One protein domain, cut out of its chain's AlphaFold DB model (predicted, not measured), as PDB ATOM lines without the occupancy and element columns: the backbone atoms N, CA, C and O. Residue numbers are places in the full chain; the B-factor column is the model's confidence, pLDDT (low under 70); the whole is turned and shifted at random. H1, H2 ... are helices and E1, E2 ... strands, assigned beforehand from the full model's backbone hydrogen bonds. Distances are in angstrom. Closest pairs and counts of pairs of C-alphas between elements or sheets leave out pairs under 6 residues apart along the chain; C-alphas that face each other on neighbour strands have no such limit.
ATOM      1  N   THR A 540      13.511  23.641  34.549       50.34
ATOM      2  CA  THR A 540      12.200  23.336  35.127       50.34
ATOM      3  C   THR A 540      11.227  22.624  34.188       50.34
ATOM      4  O   THR A 540      10.160  22.226  34.648       50.34
ATOM      5  N   SER A 541      11.543  22.436  32.900       51.12
ATOM      6  CA  SER A 541      10.598  21.777  31.978       51.12
ATOM      7  C   SER A 541      11.182  20.827  30.927       51.12
ATOM      8  O   SER A 541      10.398  20.279  30.157       51.12
ATOM      9  N   GLY A 542      12.498  20.566  30.874       51.03
ATOM     10  CA  GLY A 542      13.030  19.724  29.787       51.03
ATOM     11  C   GLY A 542      14.511  19.327  29.793       51.03
ATOM     12  O   GLY A 542      14.999  18.918  28.745       51.03
ATOM     13  N   SER A 543      15.227  19.398  30.920       53.66
ATOM     14  CA  SER A 543      16.695  19.235  31.007       53.66
ATOM     15  C   SER A 543      17.260  17.820  30.754       53.66
ATOM     16  O   SER A 543      18.274  17.471  31.335       53.66
ATOM     17  N   ASN A 544      16.629  16.995  29.912       70.88
ATOM     18  CA  ASN A 544      17.060  15.624  29.585       70.88
ATOM     19  C   ASN A 544      16.880  15.304  28.084       70.88
ATOM     20  O   ASN A 544      16.739  14.140  27.695       70.88
ATOM     21  N   ALA A 545      16.780  16.316  27.217       77.31
ATOM     22  CA  ALA A 545      16.389  16.088  25.826       77.31
ATOM     23  C   ALA A 545      17.395  15.198  25.068       77.31
ATOM     24  O   ALA A 545      16.973  14.326  24.298       77.31
ATOM     25  N   LEU A 546      18.697  15.335  25.359       85.75
ATOM     26  CA  LEU A 546      19.760  14.486  24.801       85.75
ATOM     27  C   LEU A 546      20.056  13.242  25.655       85.75
ATOM     28  O   LEU A 546      20.776  12.356  25.196       85.75
ATOM     29  N   ASP A 547      19.498  13.127  26.858       88.81
ATOM     30  CA  ASP A 547      19.859  12.071  27.804       88.81
ATOM     31  C   ASP A 547      19.373  10.706  27.355       88.81
ATOM     32  O   ASP A 547      18.197  10.484  27.077       88.81
ATOM     33  N   GLY A 548      20.258   9.729  27.331       90.81
ATOM     34  CA  GLY A 548      19.868   8.395  26.918       90.81
ATOM     35  C   GLY A 548      21.044   7.557  26.496       90.81
ATOM     36  O   GLY A 548      22.185   8.018  26.468       90.81
ATOM     37  N   THR A 549      20.733   6.310  26.174       93.12
ATOM     38  CA  THR A 549      21.695   5.355  25.648       93.12
ATOM     39  C   THR A 549      21.477   5.237  24.149       93.12
ATOM     40  O   THR A 549      20.411   4.830  23.714       93.12
ATOM     41  N   TYR A 550      22.488   5.586  23.372       92.50
ATOM     42  CA  TYR A 550      22.503   5.500  21.927       92.50
ATOM     43  C   TYR A 550      23.344   4.294  21.537       92.50
ATOM     44  O   TYR A 550      24.511   4.230  21.904       92.50
ATOM     45  N   CYS A 551      22.784   3.345  20.796       90.25
ATOM     46  CA  CYS A 551      23.466   2.119  20.406       90.25
ATOM     47  C   CYS A 551      23.672   2.035  18.891       90.25
ATOM     48  O   CYS A 551      22.785   2.338  18.089       90.25
ATOM     49  N   ARG A 552      24.857   1.583  18.496       88.25
ATOM     50  CA  ARG A 552      25.239   1.274  17.128       88.25
ATOM     51  C   ARG A 552      24.702  -0.098  16.754       88.25
ATOM     52  O   ARG A 552      24.940  -1.089  17.439       88.25
ATOM     53  N   LYS A 553      23.993  -0.167  15.629       85.44
ATOM     54  CA  LYS A 553      23.351  -1.407  15.171       85.44
ATOM     55  C   LYS A 553      24.356  -2.478  14.729       85.44
ATOM     56  O   LYS A 553      24.060  -3.659  14.869       85.44
ATOM     57  N   SER A 554      25.503  -2.078  14.178       84.25
ATOM     58  CA  SER A 554      26.455  -3.003  13.550       84.25
ATOM     59  C   SER A 554      27.190  -3.899  14.549       84.25
ATOM     60  O   SER A 554      27.351  -5.084  14.275       84.25
ATOM     61  N   ASP A 555      27.607  -3.368  15.699       88.00
ATOM     62  CA  ASP A 555      28.372  -4.118  16.707       88.00
ATOM     63  C   ASP A 555      27.776  -4.056  18.124       88.00
ATOM     64  O   ASP A 555      28.331  -4.637  19.057       88.00
ATOM     65  N   GLY A 556      26.644  -3.367  18.294       89.88
ATOM     66  CA  GLY A 556      25.963  -3.226  19.576       89.88
ATOM     67  C   GLY A 556      26.621  -2.239  20.537       89.88
ATOM     68  O   GLY A 556      26.209  -2.199  21.694       89.88
ATOM     69  N   ALA A 557      27.617  -1.459  20.103       90.44
ATOM     70  CA  ALA A 557      28.249  -0.465  20.963       90.44
ATOM     71  C   ALA A 557      27.275   0.618  21.389       90.44
ATOM     72  O   ALA A 557      26.602   1.209  20.554       90.44
ATOM     73  N   CYS A 558      27.219   0.903  22.682       92.88
ATOM     74  CA  CYS A 558      26.302   1.864  23.263       92.88
ATOM     75  C   CYS A 558      27.067   3.002  23.940       92.88
ATOM     76  O   CYS A 558      27.998   2.782  24.713       92.88
ATOM     77  N   LEU A 559      26.637   4.227  23.674       93.06
ATOM     78  CA  LEU A 559      27.073   5.455  24.318       93.06
ATOM     79  C   LEU A 559      25.936   5.992  25.166       93.06
ATOM     80  O   LEU A 559      24.780   5.895  24.779       93.06
ATOM     81  N   ARG A 560      26.240   6.568  26.318       93.38
ATOM     82  CA  ARG A 560      25.249   7.140  27.217       93.38
ATOM     83  C   ARG A 560      25.581   8.597  27.481       93.38
ATOM     84  O   ARG A 560      26.666   8.896  27.973       93.38
ATOM     85  N   ILE A 561      24.629   9.465  27.163       91.88
ATOM     86  CA  ILE A 561      24.662  10.885  27.502       91.88
ATOM     87  C   ILE A 561      23.866  11.067  28.790       91.88
ATOM     88  O   ILE A 561      22.740  10.573  28.902       91.88
ATOM     89  N   LEU A 562      24.475  11.741  29.760       89.25
ATOM     90  CA  LEU A 562      23.838  12.130  31.010       89.25
ATOM     91  C   LEU A 562      24.031  13.616  31.227       89.25
ATOM     92  O   LEU A 562      25.170  14.068  31.373       89.25
ATOM     93  N   HIS A 563      22.928  14.347  31.298       87.25
ATOM     94  CA  HIS A 563      22.930  15.722  31.743       87.25
ATOM     95  C   HIS A 563      23.431  15.782  33.187       87.25
ATOM     96  O   HIS A 563      23.054  14.969  34.041       87.25
ATOM     97  N   ARG A 564      24.328  16.730  33.460       79.75
ATOM     98  CA  ARG A 564      24.806  16.988  34.817       79.75
ATOM     99  C   ARG A 564      23.950  18.133  35.362       79.75
ATOM    100  O   ARG A 564      24.077  19.235  34.841       79.75
ATOM    101  N   PRO A 565      23.085  17.905  36.370       69.44
ATOM    102  CA  PRO A 565      22.345  18.998  36.987       69.44
ATOM    103  C   PRO A 565      23.358  20.001  37.539       69.44
ATOM    104  O   PRO A 565      24.213  19.661  38.362       69.44
ATOM    105  N   THR A 566      23.330  21.214  37.000       61.28
ATOM    106  CA  THR A 566      24.284  22.265  37.330       61.28
ATOM    107  C   THR A 566      23.912  22.888  38.671       61.28
ATOM    108  O   THR A 566      23.253  23.918  38.745       61.28
ATOM    109  N   ASP A 567      24.398  22.293  39.761       62.06
ATOM    110  CA  ASP A 567      24.520  23.012  41.041       62.06
ATOM    111  C   ASP A 567      25.603  24.114  40.943       62.06
ATOM    112  O   ASP A 567      25.644  25.041  41.751       62.06
ATOM    113  N   TYR A 568      26.474  24.023  39.927       55.69
ATOM    114  CA  TYR A 568      27.515  24.993  39.597       55.69
ATOM    115  C   TYR A 568      27.229  25.641  38.241       55.69
ATOM    116  O   TYR A 568      27.193  24.991  37.200       55.69
ATOM    117  N   GLN A 569      27.019  26.949  38.299       51.31
ATOM    118  CA  GLN A 569      26.523  27.839  37.255       51.31
ATOM    119  C   GLN A 569      27.595  28.174  36.198       51.31
ATOM    120  O   GLN A 569      27.880  29.340  35.944       51.31
ATOM    121  N   THR A 570      28.269  27.175  35.629       60.91
ATOM    122  CA  THR A 570      29.085  27.412  34.429       60.91
ATOM    123  C   THR A 570      28.207  27.171  33.215       60.91
ATOM    124  O   THR A 570      27.838  26.024  32.964       60.91
ATOM    125  N   ASP A 571      27.898  28.235  32.475       61.31
ATOM    126  CA  ASP A 571      26.934  28.294  31.358       61.31
ATOM    127  C   ASP A 571      27.230  27.356  30.162       61.31
ATOM    128  O   ASP A 571      26.535  27.405  29.153       61.31
ATOM    129  N   TYR A 572      28.255  26.506  30.254       66.62
ATOM    130  CA  TYR A 572      28.814  25.761  29.123       66.62
ATOM    131  C   TYR A 572      28.736  24.232  29.295       66.62
ATOM    132  O   TYR A 572      28.564  23.498  28.331       66.62
ATOM    133  N   GLN A 573      28.737  23.703  30.521       69.62
ATOM    134  CA  GLN A 573      28.712  22.247  30.708       69.62
ATOM    135  C   GLN A 573      27.304  21.669  30.527       69.62
ATOM    136  O   GLN A 573      26.434  21.876  31.373       69.62
ATOM    137  N   TYR A 574      27.094  20.868  29.477       73.75
ATOM    138  CA  TYR A 574      25.844  20.120  29.319       73.75
ATOM    139  C   TYR A 574      25.814  18.872  30.202       73.75
ATOM    140  O   TYR A 574      24.809  18.581  30.852       73.75
ATOM    141  N   GLY A 575      26.886  18.079  30.212       86.00
ATOM    142  CA  GLY A 575      26.838  16.790  30.887       86.00
ATOM    143  C   GLY A 575      28.050  15.909  30.660       86.00
ATOM    144  O   GLY A 575      29.183  16.374  30.604       86.00
ATOM    145  N   THR A 576      27.805  14.606  30.583       88.38
ATOM    146  CA  THR A 576      28.847  13.586  30.468       88.38
ATOM    147  C   THR A 576      28.492  12.563  29.402       88.38
ATOM    148  O   THR A 576      27.328  12.188  29.235       88.38
ATOM    149  N   LEU A 577      29.510  12.112  28.681       91.31
ATOM    150  CA  LEU A 577      29.444  11.065  27.677       91.31
ATOM    151  C   LEU A 577      30.214   9.847  28.194       91.31
ATOM    152  O   LEU A 577      31.393   9.935  28.534       91.31
ATOM    153  N   LYS A 578      29.541   8.696  28.252       92.50
ATOM    154  CA  LYS A 578      30.121   7.431  28.719       92.50
ATOM    155  C   LYS A 578      29.908   6.329  27.709       92.50
ATOM    156  O   LYS A 578      28.823   6.198  27.149       92.50
ATOM    157  N   TYR A 579      30.889   5.455  27.566       92.56
ATOM    158  CA  TYR A 579      30.658   4.167  26.936       92.56
ATOM    159  C   TYR A 579      29.849   3.263  27.880       92.56
ATOM    160  O   TYR A 579      30.227   3.028  29.026       92.56
ATOM    161  N   ALA A 580      28.697   2.791  27.408       91.75
ATOM    162  CA  ALA A 580      27.745   1.988  28.174       91.75
ATOM    163  C   ALA A 580      27.906   0.472  27.951       91.75
ATOM    164  O   ALA A 580      27.282  -0.311  28.667       91.75
ATOM    165  N   GLY A 581      28.742   0.057  26.993       91.75
ATOM    166  CA  GLY A 581      29.049  -1.345  26.689       91.75
ATOM    167  C   GLY A 581      28.692  -1.766  25.260       91.75
ATOM    168  O   GLY A 581      28.083  -1.001  24.519       91.75
ATOM    169  N   GLY A 582      29.059  -3.001  24.900       89.94
ATOM    170  CA  GLY A 582      28.812  -3.614  23.585       89.94
ATOM    171  C   GLY A 582      29.855  -3.264  22.512       89.94
ATOM    172  O   GLY A 582      30.294  -2.131  22.407       89.94
ATOM    173  N   GLY A 583      30.251  -4.225  21.677       89.12
ATOM    174  CA  GLY A 583      31.168  -3.957  20.563       89.12
ATOM    175  C   GLY A 583      32.506  -3.312  20.960       89.12
ATOM    176  O   GLY A 583      33.067  -3.587  22.024       89.12
ATOM    177  N   SER A 584      33.036  -2.483  20.059       87.19
ATOM    178  CA  SER A 584      34.273  -1.713  20.267       87.19
ATOM    179  C   SER A 584      33.959  -0.321  20.826       87.19
ATOM    180  O   SER A 584      33.088   0.365  20.291       87.19
ATOM    181  N   ASN A 585      34.665   0.104  21.885       87.62
ATOM    182  CA  ASN A 585      34.512   1.455  22.435       87.62
ATOM    183  C   ASN A 585      34.924   2.485  21.365       87.62
ATOM    184  O   ASN A 585      36.088   2.480  20.963       87.62
ATOM    185  N   PRO A 586      34.003   3.341  20.891       83.75
ATOM    186  CA  PRO A 586      34.309   4.342  19.870       83.75
ATOM    187  C   PRO A 586      34.996   5.589  20.436       83.75
ATOM    188  O   PRO A 586      35.440   6.429  19.661       83.75
ATOM    189  N   LEU A 587      35.008   5.752  21.762       86.00
ATOM    190  CA  LEU A 587      35.579   6.918  22.418       86.00
ATOM    191  C   LEU A 587      37.097   6.769  22.482       86.00
ATOM    192  O   LEU A 587      37.613   5.674  22.716       86.00
ATOM    193  N   PHE A 588      37.810   7.886  22.335       82.31
ATOM    194  CA  PHE A 588      39.271   7.912  22.461       82.31
ATOM    195  C   PHE A 588      39.768   7.529  23.870       82.31
ATOM    196  O   PHE A 588      40.944   7.213  24.043       82.31
ATOM    197  N   ASP A 589      38.880   7.529  24.870       77.31
ATOM    198  CA  ASP A 589      39.149   7.088  26.236       77.31
ATOM    199  C   ASP A 589      38.067   6.103  26.721       77.31
ATOM    200  O   ASP A 589      36.904   6.159  26.318       77.31
ATOM    201  N   ALA A 590      38.443   5.180  27.606       75.88
ATOM    202  CA  ALA A 590      37.504   4.325  28.334       75.88
ATOM    203  C   ALA A 590      36.798   5.069  29.485       75.88
ATOM    204  O   ALA A 590      35.833   4.549  30.050       75.88
ATOM    205  N   GLY A 591      37.297   6.254  29.849       82.62
ATOM    206  CA  GLY A 591      36.739   7.114  30.884       82.62
ATOM    207  C   GLY A 591      35.442   7.839  30.508       82.62
ATOM    208  O   GLY A 591      34.936   7.784  29.390       82.62
ATOM    209  N   GLU A 592      34.898   8.535  31.504       85.12
ATOM    210  CA  GLU A 592      33.811   9.502  31.352       85.12
ATOM    211  C   GLU A 592      34.358  10.792  30.739       85.12
ATOM    212  O   GLU A 592      35.268  11.401  31.303       85.12
ATOM    213  N   LEU A 593      33.804  11.197  29.598       85.31
ATOM    214  CA  LEU A 593      34.139  12.460  28.949       85.31
ATOM    215  C   LEU A 593      33.135  13.535  29.380       85.31
ATOM    216  O   LEU A 593      31.935  13.269  29.468       85.31
ATOM    217  N   GLU A 594      33.609  14.744  29.655       84.06
ATOM    218  CA  GLU A 594      32.764  15.921  29.861       84.06
ATOM    219  C   GLU A 594      32.274  16.426  28.505       84.06
ATOM    220  O   GLU A 594      33.054  16.503  27.558       84.06
ATOM    221  N   LEU A 595      30.972  16.701  28.408       82.81
ATOM    222  CA  LEU A 595      30.275  17.080  27.184       82.81
ATOM    223  C   LEU A 595      29.888  18.562  27.252       82.81
ATOM    224  O   LEU A 595      29.156  18.975  28.157       82.81
ATOM    225  N   ASP A 596      30.360  19.325  26.274       77.69
ATOM    226  CA  ASP A 596      30.208  20.776  26.147       77.69
ATOM    227  C   ASP A 596      29.568  21.126  24.787       77.69
ATOM    228  O   ASP A 596      29.716  20.395  23.798       77.69
ATOM    229  N   PHE A 597      28.839  22.239  24.730       73.88
ATOM    230  CA  PHE A 597      28.346  22.806  23.477       73.88
ATOM    231  C   PHE A 597      29.422  23.684  22.849       73.88
ATOM    232  O   PHE A 597      30.012  24.544  23.499       73.88
ATOM    233  N   ASN A 598      29.661  23.534  21.546       69.31
ATOM    234  CA  ASN A 598      30.588  24.445  20.888       69.31
ATOM    235  C   ASN A 598      30.006  25.868  20.825       69.31
ATOM    236  O   ASN A 598      28.929  26.078  20.279       69.31
ATOM    237  N   TYR A 599      30.782  26.847  21.289       50.84
ATOM    238  CA  TYR A 599      30.444  28.268  21.455       50.84
ATOM    239  C   TYR A 599      29.693  28.933  20.279       50.84
ATOM    240  O   TYR A 599      28.910  29.856  20.494       50.84
ATOM    241  N   GLN A 600      29.890  28.475  19.037       52.78
ATOM    242  CA  GLN A 600      29.249  29.060  17.852       52.78
ATOM    243  C   GLN A 600      27.743  28.774  17.740       52.78
ATOM    244  O   GLN A 600      27.032  29.582  17.148       52.78
ATOM    245  N   SER A 601      27.235  27.695  18.342       50.91
ATOM    246  CA  SER A 601      25.799  27.393  18.346       50.91
ATOM    247  C   SER A 601      25.044  28.133  19.458       50.91
ATOM    248  O   SER A 601      23.831  28.213  19.444       50.91
ATOM    249  N   VAL A 602      25.707  28.736  20.442       53.09
ATOM    250  CA  VAL A 602      25.033  29.026  21.723       53.09
ATOM    251  C   VAL A 602      24.318  30.393  21.755       53.09
ATOM    252  O   VAL A 602      23.526  30.656  22.650       53.09
ATOM    253  N   MET A 603      24.504  31.296  20.783       58.38
ATOM    254  CA  MET A 603      23.958  32.669  20.916       58.38
ATOM    255  C   MET A 603      22.828  33.068  19.961       58.38
ATOM    256  O   MET A 603      22.097  34.009  20.271       58.38
ATOM    257  N   ALA A 604      22.611  32.364  18.849       64.81
ATOM    258  CA  ALA A 604      21.520  32.672  17.925       64.81
ATOM    259  C   ALA A 604      20.821  31.389  17.479       64.81
ATOM    260  O   ALA A 604      21.475  30.443  17.062       64.81
ATOM    261  N   MET A 605      19.488  31.360  17.561       71.12
ATOM    262  CA  MET A 605      18.706  30.275  16.968       71.12
ATOM    263  C   MET A 605      18.983  30.235  15.456       71.12
ATOM    264  O   MET A 605      18.820  31.276  14.806       71.12
ATOM    265  N   PRO A 606      19.374  29.086  14.884       69.50
ATOM    266  CA  PRO A 606      19.662  29.011  13.464       69.50
ATOM    267  C   PRO A 606      18.372  29.203  12.665       69.50
ATOM    268  O   PRO A 606      17.285  28.785  13.072       69.50
ATOM    269  N   ALA A 607      18.493  29.868  11.514       68.88
ATOM    270  CA  ALA A 607      17.369  30.136  10.614       68.88
ATOM    271  C   ALA A 607      16.854  28.866   9.907       68.88
ATOM    272  O   ALA A 607      15.802  28.891   9.269       68.88
ATOM    273  N   PHE A 608      17.597  27.766  10.016       71.31
ATOM    274  CA  PHE A 608      17.310  26.467   9.429       71.31
ATOM    275  C   PHE A 608      17.598  25.345  10.434       71.31
ATOM    276  O   PHE A 608      18.194  25.561  11.485       71.31
ATOM    277  N   ILE A 609      17.127  24.139  10.124       72.00
ATOM    278  CA  ILE A 609      17.280  22.963  10.985       72.00
ATOM    279  C   ILE A 609      18.669  22.373  10.757       72.00
ATOM    280  O   ILE A 609      18.904  21.778   9.713       72.00
ATOM    281  N   GLU A 610      19.562  22.493  11.730       77.12
ATOM    282  CA  GLU A 610      20.918  21.943  11.656       77.12
ATOM    283  C   GLU A 610      21.175  20.879  12.725       77.12
ATOM    284  O   GLU A 610      20.376  20.672  13.644       77.12
ATOM    285  N   SER A 611      22.278  20.149  12.578       77.31
ATOM    286  CA  SER A 611      22.716  19.222  13.616       77.31
ATOM    287  C   SER A 611      23.255  19.989  14.827       77.31
ATOM    288  O   SER A 611      23.916  21.015  14.690       77.31
ATOM    289  N   ILE A 612      22.985  19.492  16.035       80.94
ATOM    290  CA  ILE A 612      23.534  20.097  17.253       80.94
ATOM    291  C   ILE A 612      24.932  19.534  17.466       80.94
ATOM    292  O   ILE A 612      25.097  18.343  17.743       80.94
ATOM    293  N   TYR A 613      25.926  20.402  17.333       83.19
ATOM    294  CA  TYR A 613      27.327  20.053  17.488       83.19
ATOM    295  C   TYR A 613      27.776  20.133  18.955       83.19
ATOM    296  O   TYR A 613      27.609  21.155  19.628       83.19
ATOM    297  N   LEU A 614      28.352  19.035  19.438       83.25
ATOM    298  CA  LEU A 614      28.833  18.839  20.801       83.25
ATOM    299  C   LEU A 614      30.311  18.445  20.767       83.25
ATOM    300  O   LEU A 614      30.756  17.720  19.872       83.25
ATOM    301  N   LYS A 615      31.051  18.860  21.789       84.69
ATOM    302  CA  LYS A 615      32.440  18.464  22.018       84.69
ATOM    303  C   LYS A 615      32.528  17.647  23.297       84.69
ATOM    304  O   LYS A 615      31.958  18.041  24.310       84.69
ATOM    305  N   ALA A 616      33.239  16.522  23.264       83.81
ATOM    306  CA  ALA A 616      33.537  15.750  24.467       83.81
ATOM    307  C   ALA A 616      35.047  15.668  24.724       83.81
ATOM    308  O   ALA A 616      35.808  15.330  23.819       83.81
ATOM    309  N   GLY A 617      35.472  15.952  25.956       84.44
ATOM    310  CA  GLY A 617      36.876  15.957  26.389       84.44
ATOM    311  C   GLY A 617      37.055  15.338  27.778       84.44
ATOM    312  O   GLY A 617      36.076  15.006  28.444       84.44
ATOM    313  N   ARG A 618      38.294  15.142  28.244       83.31
ATOM    314  CA  ARG A 618      38.526  14.679  29.625       83.31
ATOM    315  C   ARG A 618      38.166  15.764  30.636       83.31
ATOM    316  O   ARG A 618      38.262  16.957  30.354       83.31
ATOM    317  N   SER A 619      37.813  15.338  31.850       70.12
ATOM    318  CA  SER A 619      37.540  16.272  32.941       70.12
ATOM    319  C   SER A 619      38.760  17.143  33.243       70.12
ATOM    320  O   SER A 619      39.860  16.623  33.439       70.12
ATOM    321  N   ASN A 620      38.554  18.463  33.299       69.19
ATOM    322  CA  ASN A 620      39.584  19.512  33.431       69.19
ATOM    323  C   ASN A 620      40.461  19.772  32.193       69.19
ATOM    324  O   ASN A 620      41.320  20.649  32.242       69.19
ATOM    325  N   GLU A 621      40.226  19.074  31.082       68.62
ATOM    326  CA  GLU A 621      40.824  19.371  29.775       68.62
ATOM    327  C   GLU A 621      39.799  20.062  28.864       68.62
ATOM    328  O   GLU A 621      39.888  19.949  27.651       68.62
ATOM    329  N   MET A 622      38.787  20.747  29.417       58.22
ATOM    330  CA  MET A 622      37.750  21.381  28.601       58.22
ATOM    331  C   MET A 622      38.344  22.468  27.707       58.22
ATOM    332  O   MET A 622      38.750  23.539  28.155       58.22
ATOM    333  N   CYS A 623      38.353  22.171  26.414       61.22
ATOM    334  CA  CYS A 623      38.893  22.985  25.332       61.22
ATOM    335  C   CYS A 623      37.897  24.085  24.929       61.22
ATOM    336  O   CYS A 623      37.585  24.300  23.756       61.22
ATOM    337  N   GLY A 624      37.345  24.759  25.937       52.88
ATOM    338  CA  GLY A 624      36.367  25.821  25.779       52.88
ATOM    339  C   GLY A 624      36.981  27.023  25.068       52.88
ATOM    340  O   GLY A 624      37.770  27.770  25.641       52.88
ATOM    341  N   SER A 625      36.591  27.200  23.808       50.44
ATOM    342  CA  SER A 625      36.534  28.467  23.059       50.44
ATOM    343  C   SER A 625      37.837  29.228  22.763       50.44
ATOM    344  O   SER A 625      37.790  30.159  21.961       50.44
ATOM    345  N   ALA A 626      38.998  28.864  23.320       43.75
ATOM    346  CA  ALA A 626      40.253  29.555  23.015       43.75
ATOM    347  C   ALA A 626      41.503  28.655  23.101       43.75
ATOM    348  O   ALA A 626      42.082  28.459  24.164       43.75
ATOM    349  N   MET A 627      41.967  28.200  21.932       42.53
ATOM    350  CA  MET A 627      43.391  28.034  21.588       42.53
ATOM    351  C   MET A 627      44.274  27.130  22.468       42.53
ATOM    352  O   MET A 627      45.443  27.458  22.669       42.53
ATOM    353  N   ASN A 628      43.795  25.975  22.937       55.88
ATOM    354  CA  ASN A 628      44.727  24.928  23.372       55.88
ATOM    355  C   ASN A 628      44.778  23.822  22.312       55.88
ATOM    356  O   ASN A 628      43.901  22.967  22.249       55.88
ATOM    357  N   SER A 629      45.789  23.883  21.440       62.56
ATOM    358  CA  SER A 629      45.985  22.971  20.298       62.56
ATOM    359  C   SER A 629      46.229  21.514  20.690       62.56
ATOM    360  O   SER A 629      46.191  20.632  19.836       62.56
ATOM    361  N   ASP A 630      46.499  21.263  21.970       67.56
ATOM    362  CA  ASP A 630      46.981  19.970  22.463       67.56
ATOM    363  C   ASP A 630      45.858  19.114  23.073       67.56
ATOM    364  O   ASP A 630      46.099  18.084  23.700       67.56
ATOM    365  N   CYS A 631      44.617  19.543  22.880       69.94
ATOM    366  CA  CYS A 631      43.424  18.865  23.341       69.94
ATOM    367  C   CYS A 631      43.018  17.689  22.440       69.94
ATOM    368  O   CYS A 631      42.805  17.856  21.241       69.94
ATOM    369  N   THR A 632      42.798  16.508  23.025       74.69
ATOM    370  CA  THR A 632      42.040  15.432  22.366       74.69
ATOM    371  C   THR A 632      40.544  15.648  22.571       74.69
ATOM    372  O   THR A 632      40.041  15.465  23.680       74.69
ATOM    373  N   GLU A 633      39.834  16.015  21.504       77.75
ATOM    374  CA  GLU A 633      38.382  16.219  21.508       77.75
ATOM    375  C   GLU A 633      37.663  15.139  20.691       77.75
ATOM    376  O   GLU A 633      38.137  14.722  19.639       77.75
ATOM    377  N   GLN A 634      36.479  14.715  21.132       83.50
ATOM    378  CA  GLN A 634      35.546  13.945  20.311       83.50
ATOM    379  C   GLN A 634      34.444  14.869  19.796       83.50
ATOM    380  O   GLN A 634      33.767  15.534  20.582       83.50
ATOM    381  N   HIS A 635      34.216  14.842  18.489       82.94
ATOM    382  CA  HIS A 635      33.133  15.570  17.839       82.94
ATOM    383  C   HIS A 635      31.863  14.724  17.814       82.94
ATOM    384  O   HIS A 635      31.881  13.587  17.328       82.94
ATOM    385  N   LEU A 636      30.756  15.275  18.313       85.56
ATOM    386  CA  LEU A 636      29.450  14.637  18.224       85.56
ATOM    387  C   LEU A 636      28.439  15.555  17.548       85.56
ATOM    388  O   LEU A 636      28.380  16.745  17.833       85.56
ATOM    389  N   TYR A 637      27.600  14.973  16.701       86.56
ATOM    390  CA  TYR A 637      26.484  15.659  16.064       86.56
ATOM    391  C   TYR A 637      25.196  14.953  16.453       86.56
ATOM    392  O   TYR A 637      25.019  13.760  16.196       86.56
ATOM    393  N   TYR A 638      24.291  15.680  17.091       86.69
ATOM    394  CA  TYR A 638      22.958  15.186  17.384       86.69
ATOM    395  C   TYR A 638      21.998  15.617  16.279       86.69
ATOM    396  O   TYR A 638      21.852  16.808  16.000       86.69
ATOM    397  N   ALA A 639      21.310  14.647  15.682       86.12
ATOM    398  CA  ALA A 639      20.264  14.894  14.702       86.12
ATOM    399  C   ALA A 639      18.895  14.473  15.276       86.12
ATOM    400  O   ALA A 639      18.734  13.333  15.737       86.12
ATOM    401  N   PRO A 640      17.902  15.385  15.283       84.44
ATOM    402  CA  PRO A 640      16.580  15.112  15.831       84.44
ATOM    403  C   PRO A 640      15.802  14.109  14.970       84.44
ATOM    404  O   PRO A 640      16.049  13.942  13.774       84.44
ATOM    405  N   ALA A 641      14.805  13.468  15.585       85.06
ATOM    406  CA  ALA A 641      13.883  12.592  14.870       85.06
ATOM    407  C   ALA A 641      13.161  13.350  13.744       85.06
ATOM    408  O   ALA A 641      12.655  14.453  13.946       85.06
ATOM    409  N   GLY A 642      13.078  12.721  12.577       84.00
ATOM    410  CA  GLY A 642      12.461  13.235  11.358       84.00
ATOM    411  C   GLY A 642      13.431  13.968  10.431       84.00
ATOM    412  O   GLY A 642      13.040  14.294   9.313       84.00
ATOM    413  N   MET A 643      14.676  14.211  10.856       82.56
ATOM    414  CA  MET A 643      15.693  14.827  10.005       82.56
ATOM    415  C   MET A 643      16.154  13.843   8.924       82.56
ATOM    416  O   MET A 643      16.619  12.742   9.233       82.56
ATOM    417  N   ASP A 644      16.047  14.255   7.662       78.06
ATOM    418  CA  ASP A 644      16.569  13.509   6.520       78.06
ATOM    419  C   ASP A 644      18.079  13.747   6.378       78.06
ATOM    420  O   ASP A 644      18.528  14.750   5.824       78.06
ATOM    421  N   LEU A 645      18.869  12.801   6.890       73.69
ATOM    422  CA  LEU A 645      20.331  12.853   6.832       73.69
ATOM    423  C   LEU A 645      20.878  12.863   5.395       73.69
ATOM    424  O   LEU A 645      21.973  13.373   5.175       73.69
ATOM    425  N   MET A 646      20.139  12.327   4.417       70.06
ATOM    426  CA  MET A 646      20.567  12.320   3.014       70.06
ATOM    427  C   MET A 646      20.320  13.663   2.343       70.06
ATOM    428  O   MET A 646      21.169  14.114   1.578       70.06
ATOM    429  N   ALA A 647      19.205  14.328   2.651       65.88
ATOM    430  CA  ALA A 647      18.986  15.711   2.225       65.88
ATOM    431  C   ALA A 647      20.059  16.644   2.813       65.88
ATOM    432  O   ALA A 647      20.553  17.536   2.128       65.88
ATOM    433  N   VAL A 648      20.467  16.378   4.056       61.06
ATOM    434  CA  VAL A 648      21.523  17.119   4.753       61.06
ATOM    435  C   VAL A 648      22.915  16.860   4.154       61.06
ATOM    436  O   VAL A 648      23.688  17.800   4.003       61.06
ATOM    437  N   ALA A 649      23.236  15.623   3.766       58.00
ATOM    438  CA  ALA A 649      24.519  15.290   3.131       58.00
ATOM    439  C   ALA A 649      24.581  15.601   1.624       58.00
ATOM    440  O   ALA A 649      25.669  15.706   1.060       58.00
ATOM    441  N   GLY A 650      23.429  15.710   0.954       48.75
ATOM    442  CA  GLY A 650      23.318  15.890  -0.497       48.75
ATOM    443  C   GLY A 650      23.488  17.329  -0.990       48.75
ATOM    444  O   GLY A 650      23.677  17.536  -2.191       48.75
ATOM    445  N   HIS A 651      23.452  18.327  -0.101       49.81
ATOM    446  CA  HIS A 651      23.820  19.698  -0.449       49.81
ATOM    447  C   HIS A 651      25.349  19.797  -0.527       49.81
ATOM    448  O   HIS A 651      26.046  19.797   0.480       49.81
ATOM    449  N   GLY A 652      25.844  19.760  -1.767       43.41
ATOM    450  CA  GLY A 652      27.224  19.451  -2.127       43.41
ATOM    451  C   GLY A 652      28.332  20.295  -1.494       43.41
ATOM    452  O   GLY A 652      28.135  21.382  -0.960       43.41
ATOM    453  N   THR A 653      29.534  19.756  -1.671       43.12
ATOM    454  CA  THR A 653      30.869  20.119  -1.167       43.12
ATOM    455  C   THR A 653      31.358  21.555  -1.413       43.12
ATOM    456  O   THR A 653      32.535  21.827  -1.196       43.12
ATOM    457  N   GLU A 654      30.511  22.467  -1.891       45.16
ATOM    458  CA  GLU A 654      30.899  23.834  -2.269       45.16
ATOM    459  C   GLU A 654      30.123  24.942  -1.543       45.16
ATOM    460  O   GLU A 654      30.538  26.098  -1.624       45.16
ATOM    461  N   SER A 655      29.044  24.644  -0.804       42.97
ATOM    462  CA  SER A 655      28.447  25.660   0.071       42.97
ATOM    463  C   SER A 655      29.030  25.549   1.480       42.97
ATOM    464  O   SER A 655      29.087  24.475   2.077       42.97
ATOM    465  N   ALA A 656      29.422  26.689   2.050       40.28
ATOM    466  CA  ALA A 656      29.756  26.819   3.470       40.28
ATOM    467  C   ALA A 656      28.556  26.515   4.406       40.28
ATOM    468  O   ALA A 656      28.695  26.609   5.620       40.28
ATOM    469  N   ASP A 657      27.408  26.120   3.836       38.47
ATOM    470  CA  ASP A 657      26.128  25.845   4.496       38.47
ATOM    471  C   ASP A 657      25.835  24.336   4.637       38.47
ATOM    472  O   ASP A 657      24.688  23.943   4.863       38.47
ATOM    473  N   SER A 658      26.835  23.457   4.494       51.53
ATOM    474  CA  SER A 658      26.678  22.047   4.879       51.53
ATOM    475  C   SER A 658      26.306  21.976   6.365       51.53
ATOM    476  O   SER A 658      27.131  22.233   7.239       51.53
ATOM    477  N   MET A 659      25.053  21.613   6.660       51.81
ATOM    478  CA  MET A 659      24.458  21.550   8.012       51.81
ATOM    479  C   MET A 659      25.140  20.548   8.972       51.81
ATOM    480  O   MET A 659      24.754  20.428  10.140       51.81
ATOM    481  N   LEU A 660      26.133  19.801   8.480       54.31
ATOM    482  CA  LEU A 660      26.996  18.904   9.251       54.31
ATOM    483  C   LEU A 660      28.433  19.435   9.409       54.31
ATOM    484  O   LEU A 660      29.293  18.715   9.907       54.31
ATOM    485  N   GLY A 661      28.711  20.678   9.004       48.50
ATOM    486  CA  GLY A 661      29.987  21.355   9.255       48.50
ATOM    487  C   GLY A 661      31.197  20.771   8.517       48.50
ATOM    488  O   GLY A 661      32.328  21.098   8.855       48.50
ATOM    489  N   GLY A 662      30.995  19.914   7.514       53.78
ATOM    490  CA  GLY A 662      32.084  19.305   6.752       53.78
ATOM    491  C   GLY A 662      31.667  18.023   6.039       53.78
ATOM    492  O   GLY A 662      30.523  17.583   6.142       53.78
ATOM    493  N   ASN A 663      32.613  17.426   5.306       54.78
ATOM    494  CA  ASN A 663      32.480  16.163   4.572       54.78
ATOM    495  C   ASN A 663      32.286  14.963   5.522       54.78
ATOM    496  O   ASN A 663      33.120  14.058   5.573       54.78
ATOM    497  N   ILE A 664      31.200  14.927   6.297       61.22
ATOM    498  CA  ILE A 664      30.818  13.715   7.020       61.22
ATOM    499  C   ILE A 664      30.402  12.697   5.963       61.22
ATOM    500  O   ILE A 664      29.340  12.809   5.349       61.22
ATOM    501  N   ASN A 665      31.259  11.706   5.726       61.62
ATOM    502  CA  ASN A 665      30.960  10.625   4.802       61.62
ATOM    503  C   ASN A 665      29.870   9.750   5.437       61.62
ATOM    504  O   ASN A 665      30.134   8.949   6.341       61.62
ATOM    505  N   ILE A 666      28.620   9.988   5.042       66.31
ATOM    506  CA  ILE A 666      27.477   9.205   5.497       66.31
ATOM    507  C   ILE A 666      27.436   7.925   4.673       66.31
ATOM    508  O   ILE A 666      27.190   7.951   3.469       66.31
ATOM    509  N   ASP A 667      27.640   6.787   5.334       67.06
ATOM    510  CA  ASP A 667      27.401   5.487   4.721       67.06
ATOM    511  C   ASP A 667      25.901   5.317   4.440       67.06
ATOM    512  O   ASP A 667      25.113   4.929   5.309       67.06
ATOM    513  N   SER A 668      25.505   5.596   3.196       68.88
ATOM    514  CA  SER A 668      24.120   5.487   2.739       68.88
ATOM    515  C   SER A 668      23.557   4.068   2.872       68.88
ATOM    516  O   SER A 668      22.340   3.893   2.887       68.88
ATOM    517  N   SER A 669      24.414   3.042   2.966       68.75
ATOM    518  CA  SER A 669      23.984   1.649   3.134       68.75
ATOM    519  C   SER A 669      23.529   1.323   4.562       68.75
ATOM    520  O   SER A 669      22.861   0.308   4.777       68.75
ATOM    521  N   ASN A 670      23.829   2.195   5.530       69.31
ATOM    522  CA  ASN A 670      23.519   2.003   6.945       69.31
ATOM    523  C   ASN A 670      22.897   3.256   7.586       69.31
ATOM    524  O   ASN A 670      23.203   3.617   8.724       69.31
ATOM    525  N   LEU A 671      22.001   3.922   6.855       71.31
ATOM    526  CA  LEU A 671      21.269   5.066   7.386       71.31
ATOM    527  C   LEU A 671      20.358   4.639   8.548       71.31
ATOM    528  O   LEU A 671      19.606   3.661   8.429       71.31
ATOM    529  N   PRO A 672      20.382   5.362   9.678       69.88
ATOM    530  CA  PRO A 672      19.417   5.138  10.735       69.88
ATOM    531  C   PRO A 672      18.012   5.535  10.260       69.88
ATOM    532  O   PRO A 672      17.822   6.503   9.531       69.88
ATOM    533  N   ASP A 673      17.008   4.768  10.684       76.62
ATOM    534  CA  ASP A 673      15.601   5.092  10.422       76.62
ATOM    535  C   ASP A 673      15.232   6.428  11.081       76.62
ATOM    536  O   ASP A 673      15.424   6.587  12.292       76.62
ATOM    537  N   SER A 674      14.690   7.346  10.274       78.25
ATOM    538  CA  SER A 674      14.474   8.741  10.645       78.25
ATOM    539  C   SER A 674      13.410   8.963  11.710       78.25
ATOM    540  O   SER A 674      13.293  10.059  12.242       78.25
ATOM    541  N   SER A 675      12.657   7.936  12.103       82.69
ATOM    542  CA  SER A 675      11.650   8.058  13.162       82.69
ATOM    543  C   SER A 675      12.223   8.289  14.568       82.69
ATOM    544  O   SER A 675      11.465   8.600  15.488       82.69
ATOM    545  N   LYS A 676      13.539   8.144  14.770       84.00
ATOM    546  CA  LYS A 676      14.203   8.315  16.075       84.00
ATOM    547  C   LYS A 676      15.343   9.330  15.994       84.00
ATOM    548  O   LYS A 676      15.869   9.519  14.911       84.00
ATOM    549  N   PRO A 677      15.760   9.951  17.108       85.69
ATOM    550  CA  PRO A 677      16.979  10.750  17.118       85.69
ATOM    551  C   PRO A 677      18.225   9.860  17.045       85.69
ATOM    552  O   PRO A 677      18.217   8.707  17.504       85.69
ATOM    553  N   TYR A 678      19.312  10.416  16.521       87.00
ATOM    554  CA  TYR A 678      20.598   9.729  16.404       87.00
ATOM    555  C   TYR A 678      21.761  10.646  16.768       87.00
ATOM    556  O   TYR A 678      21.700  11.867  16.631       87.00
ATOM    557  N   LEU A 679      22.824  10.007  17.238       87.75
ATOM    558  CA  LEU A 679      24.088  10.622  17.596       87.75
ATOM    559  C   LEU A 679      25.142  10.142  16.598       87.75
ATOM    560  O   LEU A 679      25.337   8.937  16.424       87.75
ATOM    561  N   ILE A 680      25.794  11.082  15.929       87.06
ATOM    562  CA  ILE A 680      26.877  10.830  14.985       87.06
ATOM    563  C   ILE A 680      28.174  11.169  15.704       87.06
ATOM    564  O   ILE A 680      28.318  12.268  16.231       87.06
ATOM    565  N   VAL A 681      29.109  10.229  15.733       84.44
ATOM    566  CA  VAL A 681      30.422  10.420  16.352       84.44
ATOM    567  C   VAL A 681      31.462  10.510  15.240       84.44
ATOM    568  O   VAL A 681      31.638   9.554  14.480       84.44
ATOM    569  N   GLY A 682      32.103  11.674  15.116       77.56
ATOM    570  CA  GLY A 682      33.177  11.937  14.154       77.56
ATOM    571  C   GLY A 682      34.549  11.699  14.779       77.56
ATOM    572  O   GLY A 682      34.738  11.999  15.957       77.56
ATOM    573  N   SER A 683      35.500  11.143  14.020       64.94
ATOM    574  CA  SER A 683      36.861  10.873  14.507       64.94
ATOM    575  C   SER A 683      37.655  12.172  14.727       64.94
ATOM    576  O   SER A 683      37.479  13.147  13.998       64.94
ATOM    577  N   VAL A 684      38.552  12.158  15.718       56.44
ATOM    578  CA  VAL A 684      39.405  13.290  16.143       56.44
ATOM    579  C   VAL A 684      40.366  13.762  15.035       56.44
ATOM    580  O   VAL A 684      40.787  14.913  15.023       56.44
ATOM    581  N   ASN A 685      40.702  12.890  14.076       52.69
ATOM    582  CA  ASN A 685      41.711  13.183  13.051       52.69
ATOM    583  C   ASN A 685      41.128  13.723  11.738       52.69
ATOM    584  O   ASN A 685      41.852  14.379  10.997       52.69
ATOM    585  N   ALA A 686      39.837  13.506  11.468       49.88
ATOM    586  CA  ALA A 686      39.203  13.932  10.215       49.88
ATOM    587  C   ALA A 686      39.089  15.465  10.088       49.88
ATOM    588  O   ALA A 686      39.047  16.007   8.988       49.88
ATOM    589  N   PHE A 687      39.027  16.178  11.217       47.41
ATOM    590  CA  PHE A 687      38.792  17.624  11.228       47.41
ATOM    591  C   PHE A 687      40.067  18.460  11.110       47.41
ATOM    592  O   PHE A 687      40.034  19.554  10.548       47.41
ATOM    593  N   ARG A 688      41.204  17.934  11.580       48.91
ATOM    594  CA  ARG A 688      42.481  18.654  11.555       48.91
ATOM    595  C   ARG A 688      42.987  18.878  10.124       48.91
ATOM    596  O   ARG A 688      43.508  19.943   9.826       48.91
ATOM    597  N   GLU A 689      42.735  17.934   9.212       48.75
ATOM    598  CA  GLU A 689      43.004  18.125   7.775       48.75
ATOM    599  C   GLU A 689      42.041  19.132   7.108       48.75
ATOM    600  O   GLU A 689      42.386  19.729   6.087       48.75
ATOM    601  N   LEU A 690      40.851  19.357   7.680       46.91
ATOM    602  CA  LEU A 690      39.839  20.272   7.141       46.91
ATOM    603  C   LEU A 690      40.129  21.736   7.511       46.91
ATOM    604  O   LEU A 690      40.022  22.614   6.655       46.91
ATOM    605  N   GLU A 691      40.532  22.003   8.759       47.19
ATOM    606  CA  GLU A 691      40.956  23.346   9.187       47.19
ATOM    607  C   GLU A 691      42.215  23.801   8.435       47.19
ATOM    608  O   GLU A 691      42.258  24.931   7.941       47.19
ATOM    609  N   ASP A 692      43.183  22.901   8.240       48.84
ATOM    610  CA  ASP A 692      44.400  23.196   7.477       48.84
ATOM    611  C   ASP A 692      44.107  23.428   5.976       48.84
ATOM    612  O   ASP A 692      44.795  24.209   5.319       48.84
ATOM    613  N   GLY A 693      43.064  22.799   5.418       46.06
ATOM    614  CA  GLY A 693      42.662  22.967   4.014       46.06
ATOM    615  C   GLY A 693      41.877  24.252   3.715       46.06
ATOM    616  O   GLY A 693      42.002  24.807   2.621       46.06
ATOM    617  N   VAL A 694      41.084  24.750   4.670       44.09
ATOM    618  CA  VAL A 694      40.251  25.960   4.502       44.09
ATOM    619  C   VAL A 694      41.038  27.243   4.804       44.09
ATOM    620  O   VAL A 694      40.776  28.283   4.197       44.09
ATOM    621  N   PHE A 695      42.061  27.173   5.661       40.94
ATOM    622  CA  PHE A 695      42.930  28.302   6.003       40.94
ATOM    623  C   PHE A 695      44.329  28.189   5.373       40.94
ATOM    624  O   PHE A 695      45.336  28.300   6.057       40.94
ATOM    625  N   GLY A 696      44.392  28.012   4.050       39.50
ATOM    626  CA  GLY A 696      45.565  28.326   3.219       39.50
ATOM    627  C   GLY A 696      46.906  27.729   3.669       39.50
ATOM    628  O   GLY A 696      47.726  28.420   4.273       39.50
ATOM    629  N   ASP A 711      37.935   7.347   7.594       48.19
ATOM    630  CA  ASP A 711      36.978   8.285   8.174       48.19
ATOM    631  C   ASP A 711      35.570   7.705   8.086       48.19
ATOM    632  O   ASP A 711      34.766   8.015   7.208       48.19
ATOM    633  N   SER A 712      35.292   6.773   8.988       54.38
ATOM    634  CA  SER A 712      33.958   6.230   9.174       54.38
ATOM    635  C   SER A 712      33.276   7.021  10.276       54.38
ATOM    636  O   SER A 712      33.563   6.868  11.461       54.38
ATOM    637  N   SER A 713      32.366   7.892   9.860       62.09
ATOM    638  CA  SER A 713      31.329   8.457  10.714       62.09
ATOM    639  C   SER A 713      30.547   7.305  11.337       62.09
ATOM    640  O   SER A 713      30.097   6.399  10.627       62.09
ATOM    641  N   VAL A 714      30.374   7.316  12.655       73.56
ATOM    642  CA  VAL A 714      29.683   6.229  13.347       73.56
ATOM    643  C   VAL A 714      28.325   6.695  13.864       73.56
ATOM    644  O   VAL A 714      28.244   7.649  14.633       73.56
ATOM    645  N   PHE A 715      27.262   5.978  13.486       77.62
ATOM    646  CA  PHE A 715      25.881   6.284  13.869       77.62
ATOM    647  C   PHE A 715      25.422   5.471  15.086       77.62
ATOM    648  O   PHE A 715      25.501   4.237  15.095       77.62
ATOM    649  N   TYR A 716      24.857   6.163  16.075       79.75
ATOM    650  CA  TYR A 716      24.237   5.581  17.262       79.75
ATOM    651  C   TYR A 716      22.760   5.988  17.346       79.75
ATOM    652  O   TYR A 716      22.420   7.164  17.244       79.75
ATOM    653  N   LYS A 717      21.867   5.015  17.551       78.62
ATOM    654  CA  LYS A 717      20.410   5.215  17.644       78.62
ATOM    655  C   LYS A 717      19.960   5.171  19.104       78.62
ATOM    656  O   LYS A 717      20.357   4.244  19.805       78.62
ATOM    657  N   ARG A 718      19.145   6.139  19.541       80.62
ATOM    658  CA  ARG A 718      18.590   6.192  20.909       80.62
ATOM    659  C   ARG A 718      17.607   5.058  21.212       80.62
ATOM    660  O   ARG A 718      16.866   4.627  20.287       80.62
TER     661      ARG A 718
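Overview. This is residues 540 to 696 and 711 to 718 of the 718 residues of the protein "zinc_ribbon_2 domain-containing protein" of Bifidobacterium callitrichidarum (UniProt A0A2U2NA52). One antiparallel eight-strand sheet, in order E1 to E8, curls into a nearly closed barrel amid long links, with two short helices, H1 and H2, off it. Little regular structure is there: mixed named elements hold 59 of 165 printed residues. The whole is compact, radius of gyration of the C-alphas 15.6 A, spanning 43 by 39 by 33 A.

Along the chain. E1 spans residues 548-551, beginning at C-alpha (19.868, 8.395, 26.918); E2 558-563, E3 573-581, E4 593-597, E5 612-618, E6 634-639, H1 645-650, E7 678-682, H2 688-694 and E8 714-717, ending at C-alpha (20.410, 5.215, 17.644).

Arrangement. E1 to E6 form a meander of successive antiparallel neighbours in a folded sheet, E1 E2 E3 facing E5 E6 E7 E8. The closest C-alphas of E1 and E8, 551 and 716, are 4.7 A apart. Within hydrogen-bond range are N 550 of E1 and O 559 of E2, 2.7 A, and every O i to N i+4 pair in H1 and H2.

Size, cuts and confidence. C-alphas 696 and 711 are 22.4 A apart across the cut; 76 printed residues have pLDDT under 70.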